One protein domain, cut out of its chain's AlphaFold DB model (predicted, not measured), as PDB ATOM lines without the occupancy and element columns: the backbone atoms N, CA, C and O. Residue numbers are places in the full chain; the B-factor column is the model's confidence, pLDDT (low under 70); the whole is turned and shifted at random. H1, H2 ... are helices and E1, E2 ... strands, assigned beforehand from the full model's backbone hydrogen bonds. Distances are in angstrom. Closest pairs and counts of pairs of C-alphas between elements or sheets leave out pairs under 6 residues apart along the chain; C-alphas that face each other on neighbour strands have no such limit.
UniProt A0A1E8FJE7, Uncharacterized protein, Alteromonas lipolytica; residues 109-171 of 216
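AT A GLANCE: This is residues 109 to 171 of the 216 residues of an uncharacterized protein of Alteromonas lipolytica (UniProt A0A1E8FJE7). A twisted antiparallel sheet of four strands has a long two-stranded hairpin, E2 and E3, on one side and two much shorter strands, E4 and E1, on the other, with one short helix, H1, over one face at the E1 edge. The hairpin reaches along the longest axis to its turn at residues 147 and 148, and the loop after H1 makes the opposite end of that axis near Asn 131. The printed part has 63 residues, with one named helix and four named strands in the order E1, H1, E2, E3, E4; across the sheet the order is E1, E4, E3, E2, all antiparallel. The class is mixed, helices and strands, with 7 residues in the helix and 25 in the strands. The whole is compact by its radius of gyration of the C-alphas, 12.0 A, yet elongated in outline, with spans of 40 by 21 by 18 A.

IN THESE COORDINATES: The printed part begins with strand E1, residues 109 to 111, whose first C-alpha, of Trp 109, is at (-5.512, 13.297, 71.379). After a short link of 8 residues comes helix H1, residues 120 to 126, 9.8 A from first to last C-alpha. A long link of 11 residues leads to strand E2, residues 138 to 146, which begins with C-alpha 138 at (7.399, 7.943, 77.821) and is 24.1 A long. A tight link of 2 residues leads to strand E3, residues 149 to 157, 24.4 A long. After a short link of 7 residues, strand E4, residues 165 to 168, is 10.0 A long and ends with C-alpha 168 at (-3.489, 16.100, 74.104). Residues 169 to 171 follow it.

HOW THE PARTS SIT: In the sheet, E1 is an edge strand and its neighbour is E4, antiparallel at 150 degrees between their directions. N 110 and O 167 are within hydrogen-bond range at 2.8 A, and N 167 and O 110 at 2.9 A. E4 and E3 form a hairpin, antiparallel at 143 degrees, with N 156 and O 166 within hydrogen-bond range at 2.8 A. E3 and E2 form the longer hairpin, antiparallel at 154 degrees; N 155 and O 140 are within range at 3.0 A, and near the turn N 151 and O 144 at 3.3 A. Strands E2, E3 and E4 make a meander, each strand the antiparallel neighbour of the one before. E2 is the other edge strand, and E1 and E2 are apart. From edge to edge the strands' lines turn by 86 degrees; the sheet is only just strongly twisted, with C-alphas up to 4.5 A off its best plane. H1 is on the sheet, at a height of 7.5 A over it, and lies over E1. On the local plane its line and that of E1 stand at 15 degrees, and it runs along the strands. The closest C-alphas of E1 and H1 are those of Trp 109 and Phe 120, 5.7 A apart; those of H1 and E4 are Lys 123 and Leu 166, 7.7 A apart. In H1 every O i to N i+4 pair is within hydrogen-bond range.

THE WHOLE: The two C-alphas farthest apart are those of Asn 131 and Glu 148, at 39.7 A, while the C-alphas of Trp 109 and Ile 171, the first and last printed, are 11.0 A apart. The printed part has no cut, and its one long link is that from H1 to E2. The mean pLDDT of the printed part is 72.1; residues 131 to 150 and 160 to 162 are under 70. The mean is 54 for E2 and 72 for E3, and 84 for each of E1, H1 and E4.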
ATOM      1  N   TRP A 109      -6.901  13.314  71.845       84.75
ATOM      2  CA  TRP A 109      -5.512  13.297  71.379       84.75
ATOM      3  C   TRP A 109      -5.418  13.702  69.913       84.75
ATOM      4  O   TRP A 109      -6.332  13.426  69.140       84.75
ATOM      5  N   GLY A 110      -4.321  14.347  69.536       84.75
ATOM      6  CA  GLY A 110      -3.943  14.682  68.166       84.75
ATOM      7  C   GLY A 110      -2.549  14.135  67.851       84.75
ATOM      8  O   GLY A 110      -1.718  13.988  68.746       84.75
ATOM      9  N   VAL A 111      -2.292  13.812  66.584       84.00
ATOM     10  CA  VAL A 111      -0.987  13.311  66.114       84.00
ATOM     11  C   VAL A 111      -0.147  14.490  65.632       84.00
ATOM     12  O   VAL A 111      -0.645  15.310  64.864       84.00
ATOM     13  N   ASN A 112       1.111  14.580  66.069       80.56
ATOM     14  CA  ASN A 112       2.087  15.603  65.672       80.56
ATOM     15  C   ASN A 112       1.567  17.049  65.806       80.56
ATOM     16  O   ASN A 112       1.854  17.901  64.971       80.56
ATOM     17  N   GLY A 113       0.751  17.326  66.827       70.94
ATOM     18  CA  GLY A 113       0.175  18.659  67.044       70.94
ATOM     19  C   GLY A 113      -0.981  19.035  66.106       70.94
ATOM     20  O   GLY A 113      -1.426  20.178  66.136       70.94
ATOM     21  N   ASN A 114      -1.504  18.097  65.307       76.81
ATOM     22  CA  ASN A 114      -2.693  18.323  64.486       76.81
ATOM     23  C   ASN A 114      -3.951  18.496  65.363       76.81
ATOM     24  O   ASN A 114      -4.165  17.743  66.315       76.81
ATOM     25  N   THR A 115      -4.817  19.446  65.002       77.12
ATOM     26  CA  THR A 115      -6.051  19.811  65.722       77.12
ATOM     27  C   THR A 115      -7.210  18.831  65.520       77.12
ATOM     28  O   THR A 115      -8.265  18.978  66.138       77.12
ATOM     29  N   LYS A 116      -7.047  17.797  64.683       83.88
ATOM     30  CA  LYS A 116      -8.030  16.709  64.546       83.88
ATOM     31  C   LYS A 116      -7.985  15.770  65.750       83.88
ATOM     32  O   LYS A 116      -7.441  14.669  65.666       83.88
ATOM     33  N   TYR A 117      -8.583  16.203  66.854       85.19
ATOM     34  CA  TYR A 117      -8.607  15.465  68.109       85.19
ATOM     35  C   TYR A 117      -9.553  14.251  68.081       85.19
ATOM     36  O   TYR A 117     -10.651  14.308  67.532       85.19
ATOM     37  N   GLY A 118      -9.147  13.141  68.702       85.25
ATOM     38  CA  GLY A 118      -9.947  11.916  68.785       85.25
ATOM     39  C   GLY A 118      -9.618  11.045  69.997       85.25
ATOM     40  O   GLY A 118      -8.784  11.394  70.832       85.25
ATOM     41  N   LYS A 119     -10.287   9.890  70.106       85.44
ATOM     42  CA  LYS A 119     -10.027   8.923  71.186       85.44
ATOM     43  C   LYS A 119      -8.598   8.384  71.085       85.44
ATOM     44  O   LYS A 119      -8.144   8.057  69.990       85.44
ATOM     45  N   PHE A 120      -7.944   8.194  72.233       82.94
ATOM     46  CA  PHE A 120      -6.551   7.736  72.322       82.94
ATOM     47  C   PHE A 120      -6.250   6.513  71.440       82.94
ATOM     48  O   PHE A 120      -5.347   6.568  70.617       82.94
ATOM     49  N   LYS A 121      -7.056   5.441  71.530       82.12
ATOM     50  CA  LYS A 121      -6.858   4.214  70.730       82.12
ATOM     51  C   LYS A 121      -6.867   4.464  69.217       82.12
ATOM     52  O   LYS A 121      -6.086   3.858  68.496       82.12
ATOM     53  N   ILE A 122      -7.741   5.356  68.747       84.56
ATOM     54  CA  ILE A 122      -7.855   5.689  67.320       84.56
ATOM     55  C   ILE A 122      -6.587   6.420  66.878       84.56
ATOM     56  O   ILE A 122      -5.978   6.057  65.878       84.56
ATOM     57  N   LYS A 123      -6.137   7.396  67.671       85.75
ATOM     58  CA  LYS A 123      -4.935   8.176  67.360       85.75
ATOM     59  C   LYS A 123      -3.639   7.398  67.493       85.75
ATOM     60  O   LYS A 123      -2.720   7.629  66.718       85.75
ATOM     61  N   LEU A 124      -3.585   6.440  68.410       82.81
ATOM     62  CA  LEU A 124      -2.465   5.515  68.525       82.81
ATOM     63  C   LEU A 124      -2.343   4.641  67.266       82.81
ATOM     64  O   LEU A 124      -1.240   4.446  66.758       82.81
ATOM     65  N   LYS A 125      -3.477   4.190  66.712       84.12
ATOM     66  CA  LYS A 125      -3.520   3.467  65.434       84.12
ATOM     67  C   LYS A 125      -3.120   4.352  64.250       84.12
ATOM     68  O   LYS A 125      -2.283   3.947  63.455       84.12
ATOM     69  N   GLU A 126      -3.638   5.580  64.164       83.88
ATOM     70  CA  GLU A 126      -3.222   6.564  63.142       83.88
ATOM     71  C   GLU A 126      -1.715   6.888  63.213       83.88
ATOM     72  O   GLU A 126      -1.065   7.182  62.204       83.88
ATOM     73  N   ALA A 127      -1.133   6.815  64.410       80.69
ATOM     74  CA  ALA A 127       0.295   6.994  64.615       80.69
ATOM     75  C   ALA A 127       1.135   5.744  64.280       80.69
ATOM     76  O   ALA A 127       2.356   5.848  64.264       80.69
ATOM     77  N   GLY A 128       0.520   4.597  63.957       79.69
ATOM     78  CA  GLY A 128       1.229   3.342  63.674       79.69
ATOM     79  C   GLY A 128       1.775   2.647  64.926       79.69
ATOM     80  O   GLY A 128       2.702   1.852  64.836       79.69
ATOM     81  N   ALA A 129       1.219   2.960  66.100       76.50
ATOM     82  CA  ALA A 129       1.715   2.529  67.405       76.50
ATOM     83  C   ALA A 129       0.749   1.569  68.134       76.50
ATOM     84  O   ALA A 129       0.748   1.486  69.362       76.50
ATOM     85  N   GLU A 130      -0.095   0.843  67.397       75.62
ATOM     86  CA  GLU A 130      -1.180   0.020  67.963       75.62
ATOM     87  C   GLU A 130      -0.709  -1.138  68.863       75.62
ATOM     88  O   GLU A 130      -1.447  -1.545  69.759       75.62
ATOM     89  N   ASN A 131       0.531  -1.600  68.682       67.88
ATOM     90  CA  ASN A 131       1.125  -2.701  69.447       67.88
ATOM     91  C   ASN A 131       1.831  -2.255  70.738       67.88
ATOM     92  O   ASN A 131       2.293  -3.097  71.508       67.88
ATOM     93  N   TYR A 132       1.931  -0.949  71.001       67.00
ATOM     94  CA  TYR A 132       2.596  -0.466  72.207       67.00
ATOM     95  C   TYR A 132       1.658  -0.524  73.411       67.00
ATOM     96  O   TYR A 132       0.585   0.083  73.448       67.00
ATOM     97  N   THR A 133       2.091  -1.247  74.440       62.47
ATOM     98  CA  THR A 133       1.427  -1.264  75.739       62.47
ATOM     99  C   THR A 133       1.683   0.044  76.485       62.47
ATOM    100  O   THR A 133       2.735   0.671  76.362       62.47
ATOM    101  N   LYS A 134       0.714   0.449  77.318       59.81
ATOM    102  CA  LYS A 134       0.756   1.687  78.125       59.81
ATOM    103  C   LYS A 134       2.013   1.832  78.998       59.81
ATOM    104  O   LYS A 134       2.308   2.939  79.431       59.81
ATOM    105  N   ALA A 135       2.706   0.727  79.276       54.53
ATOM    106  CA  ALA A 135       3.928   0.680  80.072       54.53
ATOM    107  C   ALA A 135       5.171   1.197  79.322       54.53
ATOM    108  O   ALA A 135       6.103   1.658  79.969       54.53
ATOM    109  N   ASN A 136       5.162   1.186  77.984       58.06
ATOM    110  CA  ASN A 136       6.319   1.549  77.152       58.06
ATOM    111  C   ASN A 136       6.259   2.990  76.619       58.06
ATOM    112  O   ASN A 136       7.059   3.373  75.769       58.06
ATOM    113  N   LEU A 137       5.285   3.784  77.065       62.66
ATOM    114  CA  LEU A 137       5.095   5.151  76.597       62.66
ATOM    115  C   LEU A 137       5.777   6.126  77.559       62.66
ATOM    116  O   LEU A 137       5.420   6.201  78.736       62.66
ATOM    117  N   HIS A 138       6.750   6.886  77.055       61.47
ATOM    118  CA  HIS A 138       7.399   7.943  77.821       61.47
ATOM    119  C   HIS A 138       6.561   9.222  77.767       61.47
ATOM    120  O   HIS A 138       6.255   9.764  76.704       61.47
ATOM    121  N   PHE A 139       6.186   9.703  78.950       62.75
ATOM    122  CA  PHE A 139       5.353  10.886  79.112       62.75
ATOM    123  C   PHE A 139       6.203  12.094  79.460       62.75
ATOM    124  O   PHE A 139       6.779  12.145  80.556       62.75
ATOM    125  N   SER A 140       6.167  13.100  78.599       59.50
ATOM    126  CA  SER A 140       6.528  14.460  78.963       59.50
ATOM    127  C   SER A 140       5.245  15.253  79.182       59.50
ATOM    128  O   SER A 140       4.293  15.198  78.405       59.50
ATOM    129  N   VAL A 141       5.180  15.975  80.292       57.62
ATOM    130  CA  VAL A 141       4.127  16.973  80.433       57.62
ATOM    131  C   VAL A 141       4.703  18.273  79.923       57.62
ATOM    132  O   VAL A 141       5.729  18.719  80.431       57.62
ATOM    133  N   ASP A 142       4.074  18.833  78.897       56.28
ATOM    134  CA  ASP A 142       4.530  20.075  78.301       56.28
ATOM    135  C   ASP A 142       3.630  21.204  78.791       56.28
ATOM    136  O   ASP A 142       2.440  21.290  78.468       56.28
ATOM    137  N   SER A 143       4.196  22.043  79.652       52.81
ATOM    138  CA  SER A 143       3.561  23.287  80.055       52.81
ATOM    139  C   SER A 143       4.051  24.377  79.114       52.81
ATOM    140  O   SER A 143       5.133  24.936  79.312       52.81
ATOM    141  N   VAL A 144       3.247  24.699  78.106       46.72
ATOM    142  CA  VAL A 144       3.540  25.846  77.247       46.72
ATOM    143  C   VAL A 144       3.210  27.108  78.045       46.72
ATOM    144  O   VAL A 144       2.052  27.373  78.384       46.72
ATOM    145  N   ARG A 145       4.254  27.867  78.401       48.34
ATOM    146  CA  ARG A 145       4.146  29.181  79.049       48.34
ATOM    147  C   ARG A 145       3.885  30.244  77.983       48.34
ATOM    148  O   ARG A 145       4.795  30.959  77.583       48.34
ATOM    149  N   GLU A 146       2.651  30.331  77.509       37.81
ATOM    150  CA  GLU A 146       2.207  31.457  76.688       37.81
ATOM    151  C   GLU A 146       1.483  32.463  77.588       37.81
ATOM    152  O   GLU A 146       0.329  32.249  77.946       37.81
ATOM    153  N   SER A 147       2.153  33.567  77.941       43.72
ATOM    154  CA  SER A 147       1.639  34.631  78.829       43.72
ATOM    155  C   SER A 147       1.263  34.148  80.247       43.72
ATOM    156  O   SER A 147       1.612  33.036  80.639       43.72
ATOM    157  N   GLU A 148       0.649  35.009  81.069       48.81
ATOM    158  CA  GLU A 148       0.395  34.788  82.508       48.81
ATOM    159  C   GLU A 148      -0.391  33.501  82.843       48.81
ATOM    160  O   GLU A 148      -0.386  33.062  83.997       48.81
ATOM    161  N   GLU A 149      -0.978  32.834  81.844       56.00
ATOM    162  CA  GLU A 149      -1.688  31.567  81.978       56.00
ATOM    163  C   GLU A 149      -0.894  30.377  81.415       56.00
ATOM    164  O   GLU A 149      -0.729  30.198  80.211       56.00
ATOM    165  N   SER A 150      -0.464  29.467  82.293       62.47
ATOM    166  CA  SER A 150       0.105  28.186  81.866       62.47
ATOM    167  C   SER A 150      -0.976  27.306  81.228       62.47
ATOM    168  O   SER A 150      -1.922  26.884  81.901       62.47
ATOM    169  N   LYS A 151      -0.853  27.006  79.930       73.44
ATOM    170  CA  LYS A 151      -1.691  26.000  79.264       73.44
ATOM    171  C   LYS A 151      -1.097  24.618  79.515       73.44
ATOM    172  O   LYS A 151       0.121  24.439  79.463       73.44
ATOM    173  N   LEU A 152      -1.954  23.651  79.831       74.19
ATOM    174  CA  LEU A 152      -1.529  22.319  80.251       74.19
ATOM    175  C   LEU A 152      -1.828  21.310  79.144       74.19
ATOM    176  O   LEU A 152      -2.990  21.080  78.803       74.19
ATOM    177  N   TYR A 153      -0.768  20.715  78.598       76.94
ATOM    178  CA  TYR A 153      -0.847  19.679  77.575       76.94
ATOM    179  C   TYR A 153      -0.049  18.456  78.013       76.94
ATOM    180  O   TYR A 153       0.999  18.558  78.651       76.94
ATOM    181  N   LEU A 154      -0.519  17.277  77.624       76.69
ATOM    182  CA  LEU A 154       0.286  16.068  77.679       76.69
ATOM    183  C   LEU A 154       0.899  15.809  76.317       76.69
ATOM    184  O   LEU A 154       0.199  15.832  75.300       76.69
ATOM    185  N   ILE A 155       2.193  15.515  76.325       77.62
ATOM    186  CA  ILE A 155       2.902  15.029  75.157       77.62
ATOM    187  C   ILE A 155       3.350  13.605  75.442       77.62
ATOM    188  O   ILE A 155       3.941  13.267  76.469       77.62
ATOM    189  N   LEU A 156       3.004  12.734  74.516       77.00
ATOM    190  CA  LEU A 156       3.396  11.351  74.556       77.00
ATOM    191  C   LEU A 156       4.332  11.118  73.384       77.00
ATOM    192  O   LEU A 156       3.923  11.158  72.220       77.00
ATOM    193  N   ASN A 157       5.601  10.922  73.726       76.88
ATOM    194  CA  ASN A 157       6.633  10.609  72.759       76.88
ATOM    195  C   ASN A 157       6.507   9.125  72.436       76.88
ATOM    196  O   ASN A 157       6.641   8.272  73.319       76.88
ATOM    197  N   LEU A 158       6.175   8.826  71.182       76.31
ATOM    198  CA  LEU A 158       6.186   7.455  70.704       76.31
ATOM    199  C   LEU A 158       7.638   7.050  70.402       76.31
ATOM    200  O   LEU A 158       8.497   7.920  70.233       76.31
ATOM    201  N   PRO A 159       7.935   5.745  70.346       71.31
ATOM    202  CA  PRO A 159       9.277   5.259  70.045       71.31
ATOM    203  C   PRO A 159       9.800   5.805  68.715       71.31
ATOM    204  O   PRO A 159       9.020   6.016  67.780       71.31
ATOM    205  N   GLU A 160      11.120   5.989  68.623       66.44
ATOM    206  CA  GLU A 160      11.804   6.605  67.471       66.44
ATOM    207  C   GLU A 160      11.434   5.957  66.130       66.44
ATOM    208  O   GLU A 160      11.337   6.653  65.122       66.44
ATOM    209  N   SER A 161      11.105   4.660  66.133       66.31
ATOM    210  CA  SER A 161      10.621   3.908  64.965       66.31
ATOM    211  C   SER A 161       9.382   4.511  64.293       66.31
ATOM    212  O   SER A 161       9.158   4.289  63.106       66.31
ATOM    213  N   THR A 162       8.568   5.265  65.034       68.69
ATOM    214  CA  THR A 162       7.353   5.905  64.509       68.69
ATOM    215  C   THR A 162       7.567   7.355  64.084       68.69
ATOM    216  O   THR A 162       6.766   7.867  63.304       68.69
ATOM    217  N   GLY A 163       8.603   8.033  64.600       72.44
ATOM    218  CA  GLY A 163       8.874   9.455  64.342       72.44
ATOM    219  C   GLY A 163       7.716  10.408  64.680       72.44
ATOM    220  O   GLY A 163       7.653  11.517  64.150       72.44
ATOM    221  N   LYS A 164       6.753   9.977  65.505       80.31
ATOM    222  CA  LYS A 164       5.503  10.700  65.782       80.31
ATOM    223  C   LYS A 164       5.339  10.980  67.273       80.31
ATOM    224  O   LYS A 164       5.830  10.247  68.123       80.31
ATOM    225  N   SER A 165       4.590  12.024  67.601       83.50
ATOM    226  CA  SER A 165       4.164  12.329  68.970       83.50
ATOM    227  C   SER A 165       2.647  12.448  69.042       83.50
ATOM    228  O   SER A 165       1.984  12.833  68.075       83.50
ATOM    229  N   LEU A 166       2.072  12.105  70.191       83.06
ATOM    230  CA  LEU A 166       0.673  12.392  70.487       83.06
ATOM    231  C   LEU A 166       0.607  13.580  71.442       83.06
ATOM    232  O   LEU A 166       1.195  13.544  72.519       83.06
ATOM    233  N   LYS A 167      -0.136  14.617  71.059       85.56
ATOM    234  CA  LYS A 167      -0.400  15.788  71.899       85.56
ATOM    235  C   LYS A 167      -1.862  15.786  72.319       85.56
ATOM    236  O   LYS A 167      -2.747  15.579  71.489       85.56
ATOM    237  N   SER A 168      -2.124  15.996  73.600       83.19
ATOM    238  CA  SER A 168      -3.489  16.100  74.104       83.19
ATOM    239  C   SER A 168      -4.139  17.430  73.703       83.19
ATOM    240  O   SER A 168      -3.452  18.409  73.400       83.19
ATOM    241  N   GLU A 169      -5.470  17.494  73.728       85.75
ATOM    242  CA  GLU A 169      -6.165  18.782  73.826       85.75
ATOM    243  C   GLU A 169      -5.789  19.485  75.142       85.75
ATOM    244  O   GLU A 169      -5.200  18.881  76.050       85.75
ATOM    245  N   GLU A 170      -6.084  20.782  75.226       84.25
ATOM    246  CA  GLU A 170      -5.806  21.570  76.424       84.25
ATOM    247  C   GLU A 170      -6.586  21.012  77.620       84.25
ATOM    248  O   GLU A 170      -7.816  20.933  77.604       84.25
ATOM    249  N   ILE A 171      -5.866  20.661  78.682       80.31
ATOM    250  CA  ILE A 171      -6.472  20.200  79.924       80.31
ATOM    251  C   ILE A 171      -6.838  21.432  80.743       80.31
ATOM    252  O   ILE A 171      -5.969  22.191  81.179       80.31
TER     253      ILE A 171